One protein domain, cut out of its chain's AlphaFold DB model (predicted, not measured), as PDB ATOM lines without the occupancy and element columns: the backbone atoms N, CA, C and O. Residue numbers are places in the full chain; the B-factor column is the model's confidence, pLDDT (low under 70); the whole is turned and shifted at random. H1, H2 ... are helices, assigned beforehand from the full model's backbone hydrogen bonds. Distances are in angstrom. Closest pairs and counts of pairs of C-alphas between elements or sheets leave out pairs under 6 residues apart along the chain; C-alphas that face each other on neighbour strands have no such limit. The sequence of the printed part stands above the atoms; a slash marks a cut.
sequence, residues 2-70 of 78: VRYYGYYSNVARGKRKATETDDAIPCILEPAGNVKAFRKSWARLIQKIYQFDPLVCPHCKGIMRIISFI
ATOM      1  N   VAL A   2     -50.372  51.433  22.803       56.25
ATOM      2  CA  VAL A   2     -48.967  50.976  22.856       56.25
ATOM      3  C   VAL A   2     -48.904  49.635  23.588       56.25
ATOM      4  O   VAL A   2     -49.210  49.569  24.775       56.25
ATOM      5  N   ARG A   3     -48.513  48.558  22.897       56.25
ATOM      6  CA  ARG A   3     -48.226  47.270  23.544       56.25
ATOM      7  C   ARG A   3     -46.912  47.410  24.329       56.25
ATOM      8  O   ARG A   3     -45.850  47.607  23.743       56.25
ATOM      9  N   TYR A   4     -46.981  47.378  25.662       69.19
ATOM     10  CA  TYR A   4     -45.804  47.494  26.527       69.19
ATOM     11  C   TYR A   4     -45.081  46.148  26.630       69.19
ATOM     12  O   TYR A   4     -45.444  45.280  27.420       69.19
ATOM     13  N   TYR A   5     -44.011  45.984  25.856       72.19
ATOM     14  CA  TYR A   5     -43.169  44.782  25.876       72.19
ATOM     15  C   TYR A   5     -42.055  44.834  26.937       72.19
ATOM     16  O   TYR A   5     -41.061  44.115  26.835       72.19
ATOM     17  N   GLY A   6     -42.189  45.670  27.975       80.81
ATOM     18  CA  GLY A   6     -41.147  45.853  28.993       80.81
ATOM     19  C   GLY A   6     -40.787  44.569  29.742       80.81
ATOM     20  O   GLY A   6     -39.641  44.409  30.164       80.81
ATOM     21  N   TYR A   7     -41.715  43.612  29.803       77.12
ATOM     22  CA  TYR A   7     -41.484  42.269  30.337       77.12
ATOM     23  C   TYR A   7     -40.361  41.502  29.612       77.12
ATOM     24  O   TYR A   7     -39.658  40.705  30.237       77.12
ATOM     25  N   TYR A   8     -40.138  41.769  28.319       73.94
ATOM     26  CA  TYR A   8     -39.070  41.163  27.513       73.94
ATOM     27  C   TYR A   8     -37.775  41.983  27.495       73.94
ATOM     28  O   TYR A   8     -36.778  41.548  26.915       73.94
ATOM     29  N   SER A   9     -37.757  43.161  28.126       79.19
ATOM     30  CA  SER A   9     -36.564  44.007  28.164       79.19
ATOM     31  C   SER A   9     -35.395  43.299  28.857       79.19
ATOM     32  O   SER A   9     -35.572  42.539  29.814       79.19
ATOM     33  N   ASN A  10     -34.172  43.599  28.415       78.81
ATOM     34  CA  ASN A  10     -32.960  43.054  29.033       78.81
ATOM     35  C   ASN A  10     -32.865  43.401  30.527       78.81
ATOM     36  O   ASN A  10     -32.381  42.588  31.308       78.81
ATOM     37  N   VAL A  11     -33.370  44.572  30.935       81.06
ATOM     38  CA  VAL A  11     -33.406  45.005  32.341       81.06
ATOM     39  C   VAL A  11     -34.367  44.142  33.161       81.06
ATOM     40  O   VAL A  11     -33.980  43.643  34.215       81.06
ATOM     41  N   ALA A  12     -35.599  43.923  32.684       82.88
ATOM     42  CA  ALA A  12     -36.571  43.072  33.374       82.88
ATOM     43  C   ALA A  12     -36.089  41.615  33.472       82.88
ATOM     44  O   ALA A  12     -36.193  40.999  34.529       82.88
ATOM     45  N   ARG A  13     -35.485  41.085  32.397       81.44
ATOM     46  CA  ARG A  13     -34.843  39.758  32.391       81.44
ATOM     47  C   ARG A  13     -33.671  39.672  33.365       81.44
ATOM     48  O   ARG A  13     -33.598  38.724  34.134       81.44
ATOM     49  N   GLY A  14     -32.785  40.666  33.370       81.94
ATOM     50  CA  GLY A  14     -31.639  40.708  34.279       81.94
ATOM     51  C   GLY A  14     -32.053  40.671  35.750       81.94
ATOM     52  O   GLY A  14     -31.437  39.953  36.532       81.94
ATOM     53  N   LYS A  15     -33.137  41.373  36.108       85.81
ATOM     54  CA  LYS A  15     -33.708  41.344  37.462       85.81
ATOM     55  C   LYS A  15     -34.242  39.958  37.839       85.81
ATOM     56  O   LYS A  15     -33.887  39.470  38.900       85.81
ATOM     57  N   ARG A  16     -35.010  39.295  36.963       86.62
ATOM     58  CA  ARG A  16     -35.503  37.921  37.209       86.62
ATOM     59  C   ARG A  16     -34.378  36.908  37.351       86.62
ATOM     60  O   ARG A  16     -34.408  36.088  38.258       86.62
ATOM     61  N   LYS A  17     -33.364  37.008  36.488       79.94
ATOM     62  CA  LYS A  17     -32.181  36.150  36.550       79.94
ATOM     63  C   LYS A  17     -31.418  36.312  37.869       79.94
ATOM     64  O   LYS A  17     -30.900  35.333  38.383       79.94
ATOM     65  N   ALA A  18     -31.363  37.525  38.421       82.06
ATOM     66  CA  ALA A  18     -30.741  37.779  39.721       82.06
ATOM     67  C   ALA A  18     -31.551  37.227  40.908       82.06
ATOM     68  O   ALA A  18     -30.988  37.031  41.978       82.06
ATOM     69  N   THR A  19     -32.854  36.996  40.735       83.38
ATOM     70  CA  THR A  19     -33.761  36.465  41.769       83.38
ATOM     71  C   THR A  19     -34.048  34.966  41.580       83.38
ATOM     72  O   THR A  19     -34.889  34.426  42.283       83.38
ATOM     73  N   GLU A  20     -33.379  34.293  40.633       71.75
ATOM     74  CA  GLU A  20     -33.592  32.869  40.291       71.75
ATOM     75  C   GLU A  20     -35.051  32.514  39.925       71.75
ATOM     76  O   GLU A  20     -35.456  31.362  39.945       71.75
ATOM     77  N   THR A  21     -35.861  33.499  39.524       69.12
ATOM     78  CA  THR A  21     -37.267  33.296  39.123       69.12
ATOM     79  C   THR A  21     -37.439  33.159  37.604       69.12
ATOM     80  O   THR A  21     -38.537  33.365  37.085       69.12
ATOM     81  N   ASP A  22     -36.352  32.951  36.855       65.44
ATOM     82  CA  ASP A  22     -36.340  33.000  35.379       65.44
ATOM     83  C   ASP A  22     -36.788  31.671  34.730       65.44
ATOM     84  O   ASP A  22     -37.048  31.637  33.529       65.44
ATOM     85  N   ASP A  23     -36.961  30.604  35.522       59.91
ATOM     86  CA  ASP A  23     -37.262  29.235  35.056       59.91
ATOM     87  C   ASP A  23     -38.651  29.068  34.415       59.91
ATOM     88  O   ASP A  23     -38.941  28.062  33.771       59.91
ATOM     89  N   ALA A  24     -39.532  30.060  34.562       59.28
ATOM     90  CA  ALA A  24     -40.905  30.000  34.066       59.28
ATOM     91  C   ALA A  24     -41.053  30.358  32.574       59.28
ATOM     92  O   ALA A  24     -42.154  30.259  32.031       59.28
ATOM     93  N   ILE A  25     -39.991  30.824  31.907       55.41
ATOM     94  CA  ILE A  25     -40.082  31.318  30.529       55.41
ATOM     95  C   ILE A  25     -39.172  30.478  29.635       55.41
ATOM     96  O   ILE A  25     -37.952  30.646  29.699       55.41
ATOM     97  N   PRO A  26     -39.725  29.634  28.742       54.31
ATOM     98  CA  PRO A  26     -38.914  29.029  27.704       54.31
ATOM     99  C   PRO A  26     -38.276  30.164  26.905       54.31
ATOM    100  O   PRO A  26     -38.968  31.035  26.365       54.31
ATOM    101  N   CYS A  27     -36.942  30.200  26.860       55.50
ATOM    102  CA  CYS A  27     -36.261  31.051  25.902       55.50
ATOM    103  C   CYS A  27     -36.836  30.691  24.530       55.50
ATOM    104  O   CYS A  27     -36.709  29.554  24.090       55.50
ATOM    105  N   ILE A  28     -37.483  31.661  23.868       59.19
ATOM    106  CA  ILE A  28     -38.116  31.478  22.547       59.19
ATOM    107  C   ILE A  28     -37.122  30.846  21.555       59.19
ATOM    108  O   ILE A  28     -37.511  30.177  20.604       59.19
ATOM    109  N   LEU A  29     -35.826  31.044  21.807       55.25
ATOM    110  CA  LEU A  29     -34.725  30.394  21.127       55.25
ATOM    111  C   LEU A  29     -33.714  29.926  22.182       55.25
ATOM    112  O   LEU A  29     -33.054  30.755  22.815       55.25
ATOM    113  N   GLU A  30     -33.564  28.614  22.347       59.91
ATOM    114  CA  GLU A  30     -32.327  28.037  22.875       59.91
ATOM    115  C   GLU A  30     -31.183  28.519  21.964       59.91
ATOM    116  O   GLU A  30     -31.260  28.326  20.743       59.91
ATOM    117  N   PRO A  31     -30.145  29.204  22.475       57.19
ATOM    118  CA  PRO A  31     -29.046  29.652  21.636       57.19
ATOM    119  C   PRO A  31     -28.227  28.442  21.166       57.19
ATOM    120  O   PRO A  31     -27.232  28.066  21.779       57.19
ATOM    121  N   ALA A  32     -28.627  27.840  20.048       60.06
ATOM    122  CA  ALA A  32     -27.874  26.786  19.388       60.06
ATOM    123  C   ALA A  32     -26.629  27.395  18.716       60.06
ATOM    124  O   ALA A  32     -26.712  28.030  17.664       60.06
ATOM    125  N   GLY A  33     -25.456  27.233  19.336       68.00
ATOM    126  CA  GLY A  33     -24.160  27.589  18.747       68.00
ATOM    127  C   GLY A  33     -23.397  28.716  19.454       68.00
ATOM    128  O   GLY A  33     -23.653  29.082  20.600       68.00
ATOM    129  N   ASN A  34     -22.381  29.262  18.777       75.75
ATOM    130  CA  ASN A  34     -21.446  30.213  19.383       75.75
ATOM    131  C   ASN A  34     -22.054  31.623  19.511       75.75
ATOM    132  O   ASN A  34     -21.941  32.462  18.616       75.75
ATOM    133  N   VAL A  35     -22.629  31.912  20.681       70.75
ATOM    134  CA  VAL A  35     -23.251  33.202  21.036       70.75
ATOM    135  C   VAL A  35     -22.355  34.414  20.744       70.75
ATOM    136  O   VAL A  35     -22.846  35.465  20.327       70.75
ATOM    137  N   LYS A  36     -21.027  34.301  20.917       72.00
ATOM    138  CA  LYS A  36     -20.096  35.408  20.625       72.00
ATOM    139  C   LYS A  36     -20.010  35.701  19.125       72.00
ATOM    140  O   LYS A  36     -19.896  36.868  18.749       72.00
ATOM    141  N   ALA A  37     -20.077  34.676  18.276       71.12
ATOM    142  CA  ALA A  37     -20.099  34.847  16.826       71.12
ATOM    143  C   ALA A  37     -21.396  35.534  16.367       71.12
ATOM    144  O   ALA A  37     -21.329  36.484  15.586       71.12
ATOM    145  N   PHE A  38     -22.546  35.145  16.931       73.75
ATOM    146  CA  PHE A  38     -23.839  35.769  16.627       73.75
ATOM    147  C   PHE A  38     -23.903  37.249  17.015       73.75
ATOM    148  O   PHE A  38     -24.421  38.068  16.265       73.75
ATOM    149  N   ARG A  39     -23.311  37.641  18.151       76.00
ATOM    150  CA  ARG A  39     -23.238  39.065  18.530       76.00
ATOM    151  C   ARG A  39     -22.443  39.891  17.516       76.00
ATOM    152  O   ARG A  39     -22.851  40.996  17.168       76.00
ATOM    153  N   LYS A  40     -21.324  39.350  17.017       76.44
ATOM    154  CA  LYS A  40     -20.503  40.014  15.989       76.44
ATOM    155  C   LYS A  40     -21.230  40.107  14.644       76.44
ATOM    156  O   LYS A  40     -21.130  41.139  13.984       76.44
ATOM    157  N   SER A  41     -21.947  39.061  14.221       80.62
ATOM    158  CA  SER A  41     -22.723  39.097  12.974       80.62
ATOM    159  C   SER A  41     -23.908  40.061  13.068       80.62
ATOM    160  O   SER A  41     -24.137  40.822  12.130       80.62
ATOM    161  N   TRP A  42     -24.590  40.108  14.214       81.94
ATOM    162  CA  TRP A  42     -25.706  41.021  14.459       81.94
ATOM    163  C   TRP A  42     -25.276  42.488  14.408       81.94
ATOM    164  O   TRP A  42     -25.900  43.278  13.704       81.94
ATOM    165  N   ALA A  43     -24.160  42.846  15.053       81.75
ATOM    166  CA  ALA A  43     -23.619  44.205  14.991       81.75
ATOM    167  C   ALA A  43     -23.314  44.647  13.547       81.75
ATOM    168  O   ALA A  43     -23.670  45.755  13.149       81.75
ATOM    169  N   ARG A  44     -22.719  43.761  12.734       86.81
ATOM    170  CA  ARG A  44     -22.456  44.026  11.309       86.81
ATOM    171  C   ARG A  44     -23.741  44.184  10.497       86.81
ATOM    172  O   ARG A  44     -23.790  45.015   9.597       86.81
ATOM    173  N   LEU A  45     -24.767  43.385  10.783       87.00
ATOM    174  CA  LEU A  45     -26.053  43.458  10.089       87.00
ATOM    175  C   LEU A  45     -26.783  44.764  10.415       87.00
ATOM    176  O   LEU A  45     -27.230  45.456   9.508       87.00
ATOM    177  N   ILE A  46     -26.818  45.141  11.693       86.38
ATOM    178  CA  ILE A  46     -27.364  46.426  12.135       86.38
ATOM    179  C   ILE A  46     -26.622  47.592  11.483       86.38
ATOM    180  O   ILE A  46     -27.256  48.514  10.980       86.38
ATOM    181  N   GLN A  47     -25.292  47.535  11.430       85.12
ATOM    182  CA  GLN A  47     -24.491  48.562  10.770       85.12
ATOM    183  C   GLN A  47     -24.875  48.735   9.291       85.12
ATOM    184  O   GLN A  47     -25.001  49.867   8.832       85.12
ATOM    185  N   LYS A  48     -25.120  47.639   8.559       85.19
ATOM    186  CA  LYS A  48     -25.595  47.701   7.166       85.19
ATOM    187  C   LYS A  48     -26.970  48.355   7.041       85.19
ATOM    188  O   LYS A  48     -27.186  49.099   6.095       85.19
ATOM    189  N   ILE A  49     -27.876  48.097   7.987       85.81
ATOM    190  CA  ILE A  49     -29.216  48.704   8.005       85.81
ATOM    191  C   ILE A  49     -29.114  50.213   8.249       85.81
ATOM    192  O   ILE A  49     -29.744  50.971   7.531       85.81
ATOM    193  N   TYR A  50     -28.286  50.661   9.196       83.25
ATOM    194  CA  TYR A  50     -28.095  52.097   9.453       83.25
ATOM    195  C   TYR A  50     -27.371  52.838   8.323       83.25
ATOM    196  O   TYR A  50     -27.503  54.051   8.205       83.25
ATOM    197  N   GLN A  51     -26.584  52.131   7.513       84.81
ATOM    198  CA  GLN A  51     -25.928  52.694   6.328       84.81
ATOM    199  C   GLN A  51     -26.850  52.748   5.108       84.81
ATOM    200  O   GLN A  51     -26.522  53.407   4.123       84.81
ATOM    201  N   PHE A  52     -27.979  52.045   5.156       84.88
ATOM    202  CA  PHE A  52     -28.980  52.055   4.110       84.88
ATOM    203  C   PHE A  52     -30.048  53.091   4.459       84.88
ATOM    204  O   PHE A  52     -30.719  52.958   5.478       84.88
ATOM    205  N   ASP A  53     -30.211  54.116   3.622       86.62
ATOM    206  CA  ASP A  53     -31.317  55.061   3.767       86.62
ATOM    207  C   ASP A  53     -32.557  54.513   3.034       86.62
ATOM    208  O   ASP A  53     -32.601  54.548   1.799       86.62
ATOM    209  N   PRO A  54     -33.579  54.002   3.751       86.88
ATOM    210  CA  PRO A  54     -34.789  53.477   3.125       86.88
ATOM    211  C   PRO A  54     -35.645  54.573   2.478       86.88
ATOM    212  O   PRO A  54     -36.600  54.257   1.771       86.88
ATOM    213  N   LEU A  55     -35.332  55.849   2.720       90.75
ATOM    214  CA  LEU A  55     -36.007  56.992   2.120       90.75
ATOM    215  C   LEU A  55     -35.302  57.489   0.854       90.75
ATOM    216  O   LEU A  55     -35.646  58.552   0.344       90.75
ATOM    217  N   VAL A  56     -34.363  56.719   0.302       92.75
ATOM    218  CA  VAL A  56     -33.767  56.979  -1.011       92.75
ATOM    219  C   VAL A  56     -34.133  55.853  -1.970       92.75
ATOM    220  O   VAL A  56     -33.867  54.679  -1.720       92.75
ATOM    221  N   CYS A  57     -34.717  56.208  -3.115       91.06
ATOM    222  CA  CYS A  57     -35.043  55.230  -4.145       91.06
ATOM    223  C   CYS A  57     -33.757  54.593  -4.715       91.06
ATOM    224  O   CYS A  57     -32.902  55.321  -5.227       91.06
ATOM    225  N   PRO A  58     -33.622  53.252  -4.732       89.94
ATOM    226  CA  PRO A  58     -32.411  52.588  -5.219       89.94
ATOM    227  C   PRO A  58     -32.197  52.738  -6.736       89.94
ATOM    228  O   PRO A  58     -31.077  52.570  -7.212       89.94
ATOM    229  N   HIS A  59     -33.246  53.072  -7.497       93.31
ATOM    230  CA  HIS A  59     -33.174  53.220  -8.954       93.31
ATOM    231  C   HIS A  59     -32.879  54.656  -9.394       93.31
ATOM    232  O   HIS A  59     -31.983  54.880 -10.204       93.31
ATOM    233  N   CYS A  60     -33.624  55.635  -8.869       94.75
ATOM    234  CA  CYS A  60     -33.526  57.033  -9.307       94.75
ATOM    235  C   CYS A  60     -32.844  57.966  -8.299       94.75
ATOM    236  O   CYS A  60     -32.648  59.137  -8.609       94.75
ATOM    237  N   LYS A  61     -32.488  57.475  -7.102       92.88
ATOM    238  CA  LYS A  61     -31.884  58.253  -6.002       92.88
ATOM    239  C   LYS A  61     -32.743  59.424  -5.500       92.88
ATOM    240  O   LYS A  61     -32.242  60.307  -4.811       92.88
ATOM    241  N   GLY A  62     -34.031  59.435  -5.838       94.56
ATOM    242  CA  GLY A  62     -34.988  60.420  -5.343       94.56
ATOM    243  C   GLY A  62     -35.354  60.190  -3.877       94.56
ATOM    244  O   GLY A  62     -35.310  59.059  -3.390       94.56
ATOM    245  N   ILE A  63     -35.750  61.269  -3.199       95.31
ATOM    246  CA  ILE A  63     -36.198  61.250  -1.802       95.31
ATOM    247  C   ILE A  63     -37.623  60.682  -1.734       95.31
ATOM    248  O   ILE A  63     -38.532  61.164  -2.413       95.31
ATOM    249  N   MET A  64     -37.823  59.672  -0.896       94.25
ATOM    250  CA  MET A  64     -39.104  59.033  -0.606       94.25
ATOM    251  C   MET A  64     -39.677  59.547   0.720       94.25
ATOM    252  O   MET A  64     -38.969  60.079   1.572       94.25
ATOM    253  N   ARG A  65     -40.992  59.402   0.901       93.56
ATOM    254  CA  ARG A  65     -41.703  59.790   2.128       93.56
ATOM    255  C   ARG A  65     -42.664  58.682   2.533       93.56
ATOM    256  O   ARG A  65     -43.250  58.030   1.672       93.56
ATOM    257  N   ILE A  66     -42.839  58.494   3.836       91.88
ATOM    258  CA  ILE A  66     -43.824  57.557   4.380       91.88
ATOM    259  C   ILE A  66     -45.221  58.142   4.142       91.88
ATOM    260  O   ILE A  66     -45.477  59.282   4.528       91.88
ATOM    261  N   ILE A  67     -46.107  57.376   3.502       92.62
ATOM    262  CA  ILE A  67     -47.480  57.810   3.180       92.62
ATOM    263  C   ILE A  67     -48.537  57.191   4.099       92.62
ATOM    264  O   ILE A  67     -49.558  57.818   4.364       92.62
ATOM    265  N   SER A  68     -48.303  55.977   4.599       88.69
ATOM    266  CA  SER A  68     -49.214  55.274   5.500       88.69
ATOM    267  C   SER A  68     -48.496  54.137   6.226       88.69
ATOM    268  O   SER A  68     -47.462  53.643   5.772       88.69
ATOM    269  N   PHE A  69     -49.068  53.720   7.353       87.69
ATOM    270  CA  PHE A  69     -48.723  52.479   8.036       87.69
ATOM    271  C   PHE A  69     -49.874  51.493   7.841       87.69
ATOM    272  O   PHE A  69     -51.039  51.868   7.979       87.69
ATOM    273  N   ILE A  70     -49.553  50.245   7.501       86.44
ATOM    274  CA  ILE A  70     -50.540  49.167   7.411       86.44
ATOM    275  C   ILE A  70     -50.556  48.471   8.768       86.44
ATOM    276  O   ILE A  70     -49.602  47.783   9.127       86.44
TER     277      ILE A  70
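What this domain is: This is residues 2 to 70 of the 78 residues of an uncharacterized protein of Smithella sp (UniProt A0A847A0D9). What shape does the printed part make? With little regular structure, it makes a loose, open, flat horseshoe: H1, a long loop, H2 and a tail that folds back. How is it made up? It has 69 residues with two named helices, H1 then H2, and no named strand; the class is all helix, with 26 residues in named elements. It is extended, radius of gyration of the C-alphas 18.7 A, spanning 55 by 33 by 17 A.

Where its parts are: Where is H1? Residues 10 to 18, 12.1 A long, begin at C-alpha 10 (-32.960, 43.054, 29.033). Where is H2? Residues 35 to 51, 24.6 A long, end at C-alpha 51 (-25.928, 52.694, 6.328).

How they stand to each other: Do H1 and H2 touch? They are apart, with no C-alpha of one within 8 A of the other. What of their backbones? In both, every O i to N i+4 pair is within hydrogen-bond range.

The domain as a whole: How large is it? The two farthest C-alphas, of Glu 20 and Cys 60, are 55.2 A apart. Which link is long? H1 to H2, 16 residues; the printed part has no cut. Where is confidence low? Residues 2 to 4 and 21 to 33 are under 70.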